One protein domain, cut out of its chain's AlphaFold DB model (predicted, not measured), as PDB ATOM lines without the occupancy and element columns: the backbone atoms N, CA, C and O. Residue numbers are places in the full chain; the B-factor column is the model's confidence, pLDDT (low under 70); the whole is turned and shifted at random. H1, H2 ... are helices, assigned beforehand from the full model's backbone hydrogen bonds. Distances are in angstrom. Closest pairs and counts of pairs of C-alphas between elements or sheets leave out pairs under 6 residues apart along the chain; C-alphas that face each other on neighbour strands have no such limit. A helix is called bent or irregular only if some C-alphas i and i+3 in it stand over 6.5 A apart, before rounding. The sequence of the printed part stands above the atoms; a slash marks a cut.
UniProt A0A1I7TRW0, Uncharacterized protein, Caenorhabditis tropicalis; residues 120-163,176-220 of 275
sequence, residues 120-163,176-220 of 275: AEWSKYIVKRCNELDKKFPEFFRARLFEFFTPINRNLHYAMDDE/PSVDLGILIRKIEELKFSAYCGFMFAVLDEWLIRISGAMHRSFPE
ATOM      1  N   ALA A 120      10.005  29.827 -30.359       63.88
ATOM      2  CA  ALA A 120       9.879  28.557 -31.061       63.88
ATOM      3  C   ALA A 120       8.424  28.314 -31.485       63.88
ATOM      4  O   ALA A 120       8.182  27.918 -32.629       63.88
ATOM      5  N   GLU A 121       7.451  28.609 -30.620       69.69
ATOM      6  CA  GLU A 121       6.028  28.577 -30.975       69.69
ATOM      7  C   GLU A 121       5.682  29.624 -32.033       69.69
ATOM      8  O   GLU A 121       4.986  29.318 -33.006       69.69
ATOM      9  N   TRP A 122       6.216  30.840 -31.904       72.94
ATOM     10  CA  TRP A 122       5.952  31.892 -32.881       72.94
ATOM     11  C   TRP A 122       6.571  31.568 -34.245       72.94
ATOM     12  O   TRP A 122       5.910  31.704 -35.271       72.94
ATOM     13  N   SER A 123       7.784  31.021 -34.296       77.00
ATOM     14  CA  SER A 123       8.342  30.552 -35.564       77.00
ATOM     15  C   SER A 123       7.515  29.427 -36.177       77.00
ATOM     16  O   SER A 123       7.284  29.453 -37.382       77.00
ATOM     17  N   LYS A 124       7.034  28.456 -35.387       81.19
ATOM     18  CA  LYS A 124       6.128  27.407 -35.894       81.19
ATOM     19  C   LYS A 124       4.869  28.029 -36.499       81.19
ATOM     20  O   LYS A 124       4.431  27.622 -37.574       81.19
ATOM     21  N   TYR A 125       4.314  29.044 -35.841       83.81
ATOM     22  CA  TYR A 125       3.162  29.798 -36.327       83.81
ATOM     23  C   TYR A 125       3.436  30.534 -37.646       83.81
ATOM     24  O   TYR A 125       2.655  30.416 -38.590       83.81
ATOM     25  N   ILE A 126       4.559  31.248 -37.741       86.38
ATOM     26  CA  ILE A 126       4.982  31.972 -38.946       86.38
ATOM     27  C   ILE A 126       5.220  31.001 -40.101       86.38
ATOM     28  O   ILE A 126       4.690  31.200 -41.191       86.38
ATOM     29  N   VAL A 127       5.944  29.907 -39.856       88.62
ATOM     30  CA  VAL A 127       6.181  28.850 -40.848       88.62
ATOM     31  C   VAL A 127       4.855  28.266 -41.328       88.62
ATOM     32  O   VAL A 127       4.655  28.104 -42.532       88.62
ATOM     33  N   LYS A 128       3.908  27.999 -40.423       89.56
ATOM     34  CA  LYS A 128       2.564  27.544 -40.794       89.56
ATOM     35  C   LYS A 128       1.848  28.563 -41.690       89.56
ATOM     36  O   LYS A 128       1.355  28.172 -42.745       89.56
ATOM     37  N   ARG A 129       1.846  29.855 -41.335       87.56
ATOM     38  CA  ARG A 129       1.266  30.930 -42.165       87.56
ATOM     39  C   ARG A 129       1.904  31.002 -43.552       87.56
ATOM     40  O   ARG A 129       1.184  31.090 -44.543       87.56
ATOM     41  N   CYS A 130       3.229  30.917 -43.640       90.38
ATOM     42  CA  CYS A 130       3.944  30.895 -44.915       90.38
ATOM     43  C   CYS A 130       3.517  29.703 -45.780       90.38
ATOM     44  O   CYS A 130       3.215  29.884 -46.954       90.38
ATOM     45  N   ASN A 131       3.420  28.503 -45.199       90.69
ATOM     46  CA  ASN A 131       2.952  27.314 -45.915       90.69
ATOM     47  C   ASN A 131       1.489  27.444 -46.380       90.69
ATOM     48  O   ASN A 131       1.148  27.039 -47.490       90.69
ATOM     49  N   GLU A 132       0.612  28.021 -45.556       90.38
ATOM     50  CA  GLU A 132      -0.790  28.261 -45.917       90.38
ATOM     51  C   GLU A 132      -0.938  29.275 -47.059       90.38
ATOM     52  O   GLU A 132      -1.771  29.079 -47.948       90.38
ATOM     53  N   LEU A 133      -0.134  30.342 -47.052       87.62
ATOM     54  CA  LEU A 133      -0.106  31.337 -48.124       87.62
ATOM     55  C   LEU A 133       0.501  30.768 -49.404       87.62
ATOM     56  O   LEU A 133      -0.072  30.979 -50.468       87.62
ATOM     57  N   ASP A 134       1.577  29.988 -49.309       89.25
ATOM     58  CA  ASP A 134       2.183  29.321 -50.461       89.25
ATOM     59  C   ASP A 134       1.218  28.338 -51.130       89.25
ATOM     60  O   ASP A 134       1.090  28.305 -52.351       89.25
ATOM     61  N   LYS A 135       0.452  27.586 -50.331       87.31
ATOM     62  CA  LYS A 135      -0.574  26.673 -50.848       87.31
ATOM     63  C   LYS A 135      -1.651  27.402 -51.659       87.31
ATOM     64  O   LYS A 135      -2.221  26.810 -52.574       87.31
ATOM     65  N   LYS A 136      -1.958  28.658 -51.314       85.06
ATOM     66  CA  LYS A 136      -2.987  29.474 -51.980       85.06
ATOM     67  C   LYS A 136      -2.431  30.302 -53.142       85.06
ATOM     68  O   LYS A 136      -3.111  30.450 -54.152       85.06
ATOM     69  N   PHE A 137      -1.217  30.830 -53.006       83.62
ATOM     70  CA  PHE A 137      -0.618  31.810 -53.914       83.62
ATOM     71  C   PHE A 137       0.873  31.514 -54.146       83.62
ATOM     72  O   PHE A 137       1.693  32.352 -53.792       83.62
ATOM     73  N   PRO A 138       1.254  30.364 -54.729       82.62
ATOM     74  CA  PRO A 138       2.611  29.814 -54.636       82.62
ATOM     75  C   PRO A 138       3.713  30.760 -55.134       82.62
ATOM     76  O   PRO A 138       4.237  31.567 -54.375       82.62
ATOM     77  N   GLU A 139       4.083  30.705 -56.413       81.00
ATOM     78  CA  GLU A 139       5.224  31.455 -56.965       81.00
ATOM     79  C   GLU A 139       5.180  32.959 -56.634       81.00
ATOM     80  O   GLU A 139       6.213  33.565 -56.354       81.00
ATOM     81  N   PHE A 140       3.977  33.542 -56.570       81.94
ATOM     82  CA  PHE A 140       3.773  34.930 -56.159       81.94
ATOM     83  C   PHE A 140       4.191  35.185 -54.704       81.94
ATOM     84  O   PHE A 140       4.950  36.117 -54.436       81.94
ATOM     85  N   PHE A 141       3.717  34.371 -53.759       85.62
ATOM     86  CA  PHE A 141       4.083  34.503 -52.353       85.62
ATOM     87  C   PHE A 141       5.584  34.282 -52.156       85.62
ATOM     88  O   PHE A 141       6.220  35.081 -51.472       85.62
ATOM     89  N   ARG A 142       6.169  33.265 -52.803       85.75
ATOM     90  CA  ARG A 142       7.614  32.983 -52.702       85.75
ATOM     91  C   ARG A 142       8.458  34.153 -53.196       85.75
ATOM     92  O   ARG A 142       9.407  34.534 -52.517       85.75
ATOM     93  N   ALA A 143       8.087  34.764 -54.322       80.06
ATOM     94  CA  ALA A 143       8.760  35.954 -54.842       80.06
ATOM     95  C   ALA A 143       8.698  37.128 -53.852       80.06
ATOM     96  O   ALA A 143       9.712  37.762 -53.569       80.06
ATOM     97  N   ARG A 144       7.528  37.383 -53.257       81.75
ATOM     98  CA  ARG A 144       7.357  38.470 -52.280       81.75
ATOM     99  C   ARG A 144       8.079  38.211 -50.964       81.75
ATOM    100  O   ARG A 144       8.646  39.133 -50.386       81.75
ATOM    101  N   LEU A 145       8.085  36.966 -50.501       86.31
ATOM    102  CA  LEU A 145       8.827  36.571 -49.309       86.31
ATOM    103  C   LEU A 145      10.343  36.686 -49.543       86.31
ATOM    104  O   LEU A 145      11.066  37.127 -48.655       86.31
ATOM    105  N   PHE A 146      10.827  36.372 -50.747       82.25
ATOM    106  CA  PHE A 146      12.216  36.624 -51.137       82.25
ATOM    107  C   PHE A 146      12.562  38.115 -51.108       82.25
ATOM    108  O   PHE A 146      13.519  38.494 -50.440       82.25
ATOM    109  N   GLU A 147      11.757  38.963 -51.754       78.69
ATOM    110  CA  GLU A 147      11.940  40.422 -51.735       78.69
ATOM    111  C   GLU A 147      11.970  40.993 -50.312       78.69
ATOM    112  O   GLU A 147      12.762  41.891 -50.034       78.69
ATOM    113  N   PHE A 148      11.140  40.466 -49.407       80.56
ATOM    114  CA  PHE A 148      11.160  40.841 -47.993       80.56
ATOM    115  C   PHE A 148      12.508  40.499 -47.340       80.56
ATOM    116  O   PHE A 148      13.100  41.330 -46.650       80.56
ATOM    117  N   PHE A 149      13.026  39.292 -47.578       75.31
ATOM    118  CA  PHE A 149      14.243  38.803 -46.933       75.31
ATOM    119  C   PHE A 149      15.544  39.393 -47.465       75.31
ATOM    120  O   PHE A 149      16.529  39.435 -46.727       75.31
ATOM    121  N   THR A 150      15.608  39.803 -48.725       69.25
ATOM    122  CA  THR A 150      16.866  40.261 -49.329       69.25
ATOM    123  C   THR A 150      17.486  41.487 -48.637       69.25
ATOM    124  O   THR A 150      18.662  41.408 -48.275       69.25
ATOM    125  N   PRO A 151      16.759  42.592 -48.366       63.88
ATOM    126  CA  PRO A 151      17.333  43.731 -47.643       63.88
ATOM    127  C   PRO A 151      17.631  43.399 -46.173       63.88
ATOM    128  O   PRO A 151      18.616  43.875 -45.614       63.88
ATOM    129  N   ILE A 152      16.819  42.538 -45.557       63.88
ATOM    130  CA  ILE A 152      16.980  42.092 -44.168       63.88
ATOM    131  C   ILE A 152      18.267  41.284 -43.978       63.88
ATOM    132  O   ILE A 152      19.032  41.565 -43.059       63.88
ATOM    133  N   ASN A 153      18.530  40.308 -44.852       56.69
ATOM    134  CA  ASN A 153      19.728  39.471 -44.766       56.69
ATOM    135  C   ASN A 153      21.002  40.286 -44.991       56.69
ATOM    136  O   ASN A 153      22.008  40.020 -44.346       56.69
ATOM    137  N   ARG A 154      20.956  41.308 -45.859       52.00
ATOM    138  CA  ARG A 154      22.075  42.242 -46.016       52.00
ATOM    139  C   ARG A 154      22.336  42.964 -44.689       52.00
ATOM    140  O   ARG A 154      23.446  42.910 -44.186       52.00
ATOM    141  N   ASN A 155      21.310  43.550 -44.073       48.78
ATOM    142  CA  ASN A 155      21.470  44.358 -42.857       48.78
ATOM    143  C   ASN A 155      21.780  43.553 -41.587       48.78
ATOM    144  O   ASN A 155      22.489  44.060 -40.728       48.78
ATOM    145  N   LEU A 156      21.300  42.313 -41.456       48.00
ATOM    146  CA  LEU A 156      21.638  41.455 -40.312       48.00
ATOM    147  C   LEU A 156      23.141  41.141 -40.242       48.00
ATOM    148  O   LEU A 156      23.660  40.983 -39.144       48.00
ATOM    149  N   HIS A 157      23.836  41.110 -41.384       38.72
ATOM    150  CA  HIS A 157      25.291  40.960 -41.426       38.72
ATOM    151  C   HIS A 157      26.052  42.272 -41.154       38.72
ATOM    152  O   HIS A 157      27.161  42.207 -40.638       38.72
ATOM    153  N   TYR A 158      25.467  43.445 -41.444       34.94
ATOM    154  CA  TYR A 158      26.113  44.757 -41.238       34.94
ATOM    155  C   TYR A 158      25.739  45.456 -39.923       34.94
ATOM    156  O   TYR A 158      26.436  46.371 -39.512       34.94
ATOM    157  N   ALA A 159      24.701  45.012 -39.208       38.38
ATOM    158  CA  ALA A 159      24.339  45.533 -37.881       38.38
ATOM    159  C   ALA A 159      25.369  45.202 -36.774       38.38
ATOM    160  O   ALA A 159      25.097  45.422 -35.590       38.38
ATOM    161  N   MET A 160      26.523  44.640 -37.150       38.41
ATOM    162  CA  MET A 160      27.695  44.451 -36.297       38.41
ATOM    163  C   MET A 160      28.638  45.661 -36.304       38.41
ATOM    164  O   MET A 160      29.354  45.840 -35.319       38.41
ATOM    165  N   ASP A 161      28.584  46.506 -37.336       35.03
ATOM    166  CA  ASP A 161      29.406  47.708 -37.453       35.03
ATOM    167  C   ASP A 161      28.532  48.948 -37.231       35.03
ATOM    168  O   ASP A 161      27.495  49.127 -37.868       35.03
ATOM    169  N   ASP A 162      28.948  49.828 -36.318       36.47
ATOM    170  CA  ASP A 162      28.261  51.089 -35.988       36.47
ATOM    171  C   ASP A 162      28.248  52.104 -37.166       36.47
ATOM    172  O   ASP A 162      27.808  53.247 -37.015       36.47
ATOM    173  N   GLU A 163      28.711  51.707 -38.356       34.06
ATOM    174  CA  GLU A 163      28.766  52.546 -39.548       34.06
ATOM    175  C   GLU A 163      27.530  52.364 -40.438       34.06
ATOM    176  O   GLU A 163      27.266  51.330 -41.052       34.06
ATOM    177  N   PRO A 176      13.777  33.010 -61.243       55.62
ATOM    178  CA  PRO A 176      12.640  32.425 -61.960       55.62
ATOM    179  C   PRO A 176      11.926  31.326 -61.159       55.62
ATOM    180  O   PRO A 176      10.747  31.064 -61.382       55.62
ATOM    181  N   SER A 177      12.617  30.707 -60.199       71.38
ATOM    182  CA  SER A 177      12.008  29.870 -59.175       71.38
ATOM    183  C   SER A 177      12.664  30.141 -57.824       71.38
ATOM    184  O   SER A 177      13.871  29.995 -57.643       71.38
ATOM    185  N   VAL A 178      11.849  30.547 -56.853       77.75
ATOM    186  CA  VAL A 178      12.280  30.665 -55.463       77.75
ATOM    187  C   VAL A 178      11.782  29.442 -54.702       77.75
ATOM    188  O   VAL A 178      10.586  29.145 -54.715       77.75
ATOM    189  N   ASP A 179      12.694  28.728 -54.046       83.06
ATOM    190  CA  ASP A 179      12.366  27.571 -53.216       83.06
ATOM    191  C   ASP A 179      11.850  28.025 -51.841       83.06
ATOM    192  O   ASP A 179      12.547  28.719 -51.092       83.06
ATOM    193  N   LEU A 180      10.625  27.615 -51.496       86.12
ATOM    194  CA  LEU A 180      10.035  27.897 -50.191       86.12
ATOM    195  C   LEU A 180      10.873  27.299 -49.055       86.12
ATOM    196  O   LEU A 180      11.037  27.952 -48.034       86.12
ATOM    197  N   GLY A 181      11.440  26.102 -49.222       85.44
ATOM    198  CA  GLY A 181      12.274  25.453 -48.212       85.44
ATOM    199  C   GLY A 181      13.484  26.300 -47.822       85.44
ATOM    200  O   GLY A 181      13.795  26.421 -46.638       85.44
ATOM    201  N   ILE A 182      14.106  26.979 -48.792       84.06
ATOM    202  CA  ILE A 182      15.211  27.916 -48.533       84.06
ATOM    203  C   ILE A 182      14.718  29.129 -47.732       84.06
ATOM    204  O   ILE A 182      15.374  29.544 -46.778       84.06
ATOM    205  N   LEU A 183      13.561  29.694 -48.087       85.56
ATOM    206  CA  LEU A 183      12.983  30.836 -47.367       85.56
ATOM    207  C   LEU A 183      12.534  30.466 -45.946       85.56
ATOM    208  O   LEU A 183      12.734  31.245 -45.018       85.56
ATOM    209  N   ILE A 184      11.964  29.275 -45.756       88.25
ATOM    210  CA  ILE A 184      11.579  28.750 -44.442       88.25
ATOM    211  C   ILE A 184      12.815  28.521 -43.575       88.25
ATOM    212  O   ILE A 184      12.804  28.907 -42.410       88.25
ATOM    213  N   ARG A 185      13.899  27.970 -44.134       82.31
ATOM    214  CA  ARG A 185      15.161  27.830 -43.400       82.31
ATOM    215  C   ARG A 185      15.669  29.187 -42.909       82.31
ATOM    216  O   ARG A 185      15.993  29.312 -41.736       82.31
ATOM    217  N   LYS A 186      15.617  30.224 -43.754       78.38
ATOM    218  CA  LYS A 186      15.960  31.602 -43.358       78.38
ATOM    219  C   LYS A 186      15.066  32.150 -42.241       78.38
ATOM    220  O   LYS A 186      15.560  32.831 -41.351       78.38
ATOM    221  N   ILE A 187      13.764  31.852 -42.257       82.81
ATOM    222  CA  ILE A 187      12.848  32.202 -41.155       82.81
ATOM    223  C   ILE A 187      13.280  31.513 -39.859       82.81
ATOM    224  O   ILE A 187      13.319  32.145 -38.807       82.81
ATOM    225  N   GLU A 188      13.598  30.223 -39.921       79.12
ATOM    226  CA  GLU A 188      14.022  29.456 -38.749       79.12
ATOM    227  C   GLU A 188      15.364  29.950 -38.192       79.12
ATOM    228  O   GLU A 188      15.528  30.027 -36.974       79.12
ATOM    229  N   GLU A 189      16.286  30.354 -39.069       75.81
ATOM    230  CA  GLU A 189      17.577  30.954 -38.715       75.81
ATOM    231  C   GLU A 189      17.409  32.260 -37.908       75.81
ATOM    232  O   GLU A 189      18.229  32.556 -37.035       75.81
ATOM    233  N   LEU A 190      16.304  33.006 -38.083       75.06
ATOM    234  CA  LEU A 190      16.038  34.223 -37.301       75.06
ATOM    235  C   LEU A 190      15.971  33.964 -35.792       75.06
ATOM    236  O   LEU A 190      16.296  34.871 -35.032       75.06
ATOM    237  N   LYS A 191      15.607  32.756 -35.333       73.75
ATOM    238  CA  LYS A 191      15.543  32.396 -33.896       73.75
ATOM    239  C   LYS A 191      16.874  32.548 -33.167       73.75
ATOM    240  O   LYS A 191      16.888  32.632 -31.937       73.75
ATOM    241  N   PHE A 192      17.977  32.508 -33.906       67.31
ATOM    242  CA  PHE A 192      19.331  32.582 -33.362       67.31
ATOM    243  C   PHE A 192      19.894  34.003 -33.409       67.31
ATOM    244  O   PHE A 192      20.931  34.277 -32.816       67.31
ATOM    245  N   SER A 193      19.192  34.925 -34.068       69.25
ATOM    246  CA  SER A 193      19.573  36.329 -34.109       69.25
ATOM    247  C   SER A 193      19.369  36.998 -32.745       69.25
ATOM    248  O   SER A 193      18.346  36.789 -32.090       69.25
ATOM    249  N   ALA A 194      20.271  37.903 -32.352       62.84
ATOM    250  CA  ALA A 194      20.043  38.826 -31.231       62.84
ATOM    251  C   ALA A 194      18.874  39.804 -31.475       62.84
ATOM    252  O   ALA A 194      18.485  40.568 -30.590       62.84
ATOM    253  N   TYR A 195      18.321  39.789 -32.688       67.81
ATOM    254  CA  TYR A 195      17.167  40.564 -33.117       67.81
ATOM    255  C   TYR A 195      15.927  39.687 -33.324       67.81
ATOM    256  O   TYR A 195      14.948  40.171 -33.889       67.81
ATOM    257  N   CYS A 196      15.950  38.411 -32.911       69.06
ATOM    258  CA  CYS A 196      14.913  37.439 -33.262       69.06
ATOM    259  C   CYS A 196      13.506  37.960 -32.976       69.06
ATOM    260  O   CYS A 196      12.639  37.862 -33.845       69.06
ATOM    261  N   GLY A 197      13.303  38.591 -31.815       66.62
ATOM    262  CA  GLY A 197      11.989  39.082 -31.445       66.62
ATOM    263  C   GLY A 197      11.441  40.148 -32.384       66.62
ATOM    264  O   GLY A 197      10.354  39.991 -32.937       66.62
ATOM    265  N   PHE A 198      12.248  41.172 -32.651       67.81
ATOM    266  CA  PHE A 198      11.936  42.229 -33.609       67.81
ATOM    267  C   PHE A 198      11.730  41.691 -35.036       67.81
ATOM    268  O   PHE A 198      10.807  42.100 -35.739       67.81
ATOM    269  N   MET A 199      12.558  40.740 -35.468       74.06
ATOM    270  CA  MET A 199      12.481  40.174 -36.813       74.06
ATOM    271  C   MET A 199      11.196  39.369 -37.036       74.06
ATOM    272  O   MET A 199      10.537  39.539 -38.064       74.06
ATOM    273  N   PHE A 200      10.809  38.529 -36.070       75.81
ATOM    274  CA  PHE A 200       9.552  37.779 -36.135       75.81
ATOM    275  C   PHE A 200       8.337  38.698 -36.075       75.81
ATOM    276  O   PHE A 200       7.393  38.508 -36.837       75.81
ATOM    277  N   ALA A 201       8.399  39.729 -35.239       70.75
ATOM    278  CA  ALA A 201       7.415  40.795 -35.153       70.75
ATOM    279  C   ALA A 201       7.152  41.482 -36.509       70.75
ATOM    280  O   ALA A 201       6.010  41.546 -36.971       70.75
ATOM    281  N   VAL A 202       8.210  41.956 -37.174       73.81
ATOM    282  CA  VAL A 202       8.112  42.621 -38.485       73.81
ATOM    283  C   VAL A 202       7.595  41.663 -39.559       73.81
ATOM    284  O   VAL A 202       6.759  42.048 -40.380       73.81
ATOM    285  N   LEU A 203       8.068  40.415 -39.551       81.94
ATOM    286  CA  LEU A 203       7.617  39.393 -40.490       81.94
ATOM    287  C   LEU A 203       6.133  39.056 -40.298       81.94
ATOM    288  O   LEU A 203       5.414  38.925 -41.285       81.94
ATOM    289  N   ASP A 204       5.657  38.948 -39.060       81.88
ATOM    290  CA  ASP A 204       4.256  38.643 -38.772       81.88
ATOM    291  C   ASP A 204       3.318  39.745 -39.281       81.88
ATOM    292  O   ASP A 204       2.348  39.474 -39.991       81.88
ATOM    293  N   GLU A 205       3.654  41.003 -38.999       75.00
ATOM    294  CA  GLU A 205       2.897  42.158 -39.482       75.00
ATOM    295  C   GLU A 205       2.904  42.232 -41.018       75.00
ATOM    296  O   GLU A 205       1.875  42.485 -41.654       75.00
ATOM    297  N   TRP A 206       4.049  41.949 -41.646       83.50
ATOM    298  CA  TRP A 206       4.134  41.856 -43.102       83.50
ATOM    299  C   TRP A 206       3.247  40.732 -43.655       83.50
ATOM    300  O   TRP A 206       2.508  40.968 -44.614       83.50
ATOM    301  N   LEU A 207       3.246  39.550 -43.026       85.00
ATOM    302  CA  LEU A 207       2.402  38.413 -43.411       85.00
ATOM    303  C   LEU A 207       0.908  38.753 -43.317       85.00
ATOM    304  O   LEU A 207       0.147  38.411 -44.225       85.00
ATOM    305  N   ILE A 208       0.487  39.472 -42.273       79.94
ATOM    306  CA  ILE A 208      -0.895  39.954 -42.114       79.94
ATOM    307  C   ILE A 208      -1.270  40.886 -43.273       79.94
ATOM    308  O   ILE A 208      -2.303  40.700 -43.927       79.94
ATOM    309  N   ARG A 209      -0.415  41.868 -43.576       76.06
ATOM    310  CA  ARG A 209      -0.672  42.851 -44.639       76.06
ATOM    311  C   ARG A 209      -0.696  42.219 -46.019       76.06
ATOM    312  O   ARG A 209      -1.607  42.509 -46.799       76.06
ATOM    313  N   ILE A 210       0.275  41.361 -46.329       79.31
ATOM    314  CA  ILE A 210       0.362  40.736 -47.646       79.31
ATOM    315  C   ILE A 210      -0.748  39.713 -47.850       79.31
ATOM    316  O   ILE A 210      -1.327  39.680 -48.929       79.31
ATOM    317  N   SER A 211      -1.136  38.963 -46.811       78.44
ATOM    318  CA  SER A 211      -2.329  38.114 -46.850       78.44
ATOM    319  C   SER A 211      -3.570  38.941 -47.195       78.44
ATOM    320  O   SER A 211      -4.274  38.627 -48.155       78.44
ATOM    321  N   GLY A 212      -3.787  40.064 -46.502       71.81
ATOM    322  CA  GLY A 212      -4.908  40.963 -46.778       71.81
ATOM    323  C   GLY A 212      -4.863  41.610 -48.170       71.81
ATOM    324  O   GLY A 212      -5.913  41.868 -48.757       71.81
ATOM    325  N   ALA A 213      -3.678  41.891 -48.714       70.38
ATOM    326  CA  ALA A 213      -3.515  42.418 -50.069       70.38
ATOM    327  C   ALA A 213      -3.731  41.342 -51.145       70.38
ATOM    328  O   ALA A 213      -4.407  41.612 -52.136       70.38
ATOM    329  N   MET A 214      -3.223  40.124 -50.943       70.94
ATOM    330  CA  MET A 214      -3.417  38.994 -51.857       70.94
ATOM    331  C   MET A 214      -4.888  38.584 -51.910       70.94
ATOM    332  O   MET A 214      -5.439  38.471 -52.997       70.94
ATOM    333  N   HIS A 215      -5.566  38.492 -50.765       67.56
ATOM    334  CA  HIS A 215      -7.001  38.197 -50.724       67.56
ATOM    335  C   HIS A 215      -7.868  39.265 -51.407       67.56
ATOM    336  O   HIS A 215      -8.909  38.935 -51.965       67.56
ATOM    337  N   ARG A 216      -7.444  40.537 -51.404       63.62
ATOM    338  CA  ARG A 216      -8.147  41.627 -52.104       63.62
ATOM    339  C   ARG A 216      -7.811  41.721 -53.595       63.62
ATOM    340  O   ARG A 216      -8.654  42.151 -54.372       63.62
ATOM    341  N   SER A 217      -6.591  41.350 -53.984       56.66
ATOM    342  CA  SER A 217      -6.088  41.490 -55.362       56.66
ATOM    343  C   SER A 217      -6.317  40.245 -56.220       56.66
ATOM    344  O   SER A 217      -6.295  40.338 -57.444       56.66
ATOM    345  N   PHE A 218      -6.557  39.097 -55.587       54.75
ATOM    346  CA  PHE A 218      -6.908  37.834 -56.223       54.75
ATOM    347  C   PHE A 218      -8.294  37.393 -55.726       54.75
ATOM    348  O   PHE A 218      -8.382  36.507 -54.872       54.75
ATOM    349  N   PRO A 219      -9.394  38.011 -56.205       46.91
ATOM    350  CA  PRO A 219     -10.713  37.410 -56.037       46.91
ATOM    351  C   PRO A 219     -10.723  36.022 -56.699       46.91
ATOM    352  O   PRO A 219      -9.895  35.744 -57.568       46.91
ATOM    353  N   GLU A 220     -11.654  35.162 -56.282       43.47
ATOM    354  CA  GLU A 220     -11.824  33.729 -56.616       43.47
ATOM    355  C   GLU A 220     -11.921  33.374 -58.126       43.47
ATOM    356  O   GLU A 220     -12.317  32.272 -58.495       43.47
TER     357      GLU A 220
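Overview. This is residues 120 to 163 and 176 to 220 of the 275 residues of an uncharacterized protein of Caenorhabditis tropicalis (UniProt A0A1I7TRW0). Four helical pieces make a short, somewhat splayed bundle: H1 is between H3 and H4, and H2a, the first arm of the bent helix H2, fills the remaining side at a slant. The second arm, H2b, leads away from the bundle toward one end of its long axis and touches no helix. The printed part has 89 residues with four named helices, H1, H2, H3 and H4 along the chain, and no named strand: the class is all helix. It is compact, with a radius of gyration of the C-alphas of 13.6 A, and elongated, spanning 48 by 30 by 22 A.

Along the chain. H1, residues 120 to 136, begins at C-alpha 120 (9.879, 28.557, -31.061) and is 24.6 A long. H2, residues 138 to 158, was assigned as one helix by its hydrogen bonds but is bent, with C-alphas 148 and 151 6.8 A apart; its arms are H2a, residues 138 to 148, and H2b, residues 151 to 158. H3, residues 180 to 192, is 19.8 A long. H4, residues 196 to 217, is 30.8 A long and ends at C-alpha 217 (-6.088, 41.490, -55.362).

Arrangement. H1 touches H3 at a shallow tilt of 17 degrees, opposite ways; the closest C-alphas, of Val 127 and Ile 184, are 6.5 A apart. H1 touches H4 at a shallow tilt of 22 degrees, the same way, closest at the C-alphas of Ile 126 and Asp 204, 6.7 A. H2a touches H3, whose residues 180 to 183 alone take part; the closest C-alphas are those of Arg 142 and Leu 180, 6.2 A. H2a and H4 are near each other. Every O i to N i+4 pair is within hydrogen-bond range in H1, H2a and H4, against 3 of 4 in H2b and 7 of 9 in H3.

Size, cuts and confidence. The C-alphas farthest apart, of Asp 162 and Glu 220, are 48.3 A apart. Residues 164 to 175 are not printed, and C-alphas 163 and 176 are 34.2 A apart across this cut. Confidence is low, with pLDDT under 70, in 30 residues, among them 150 to 163.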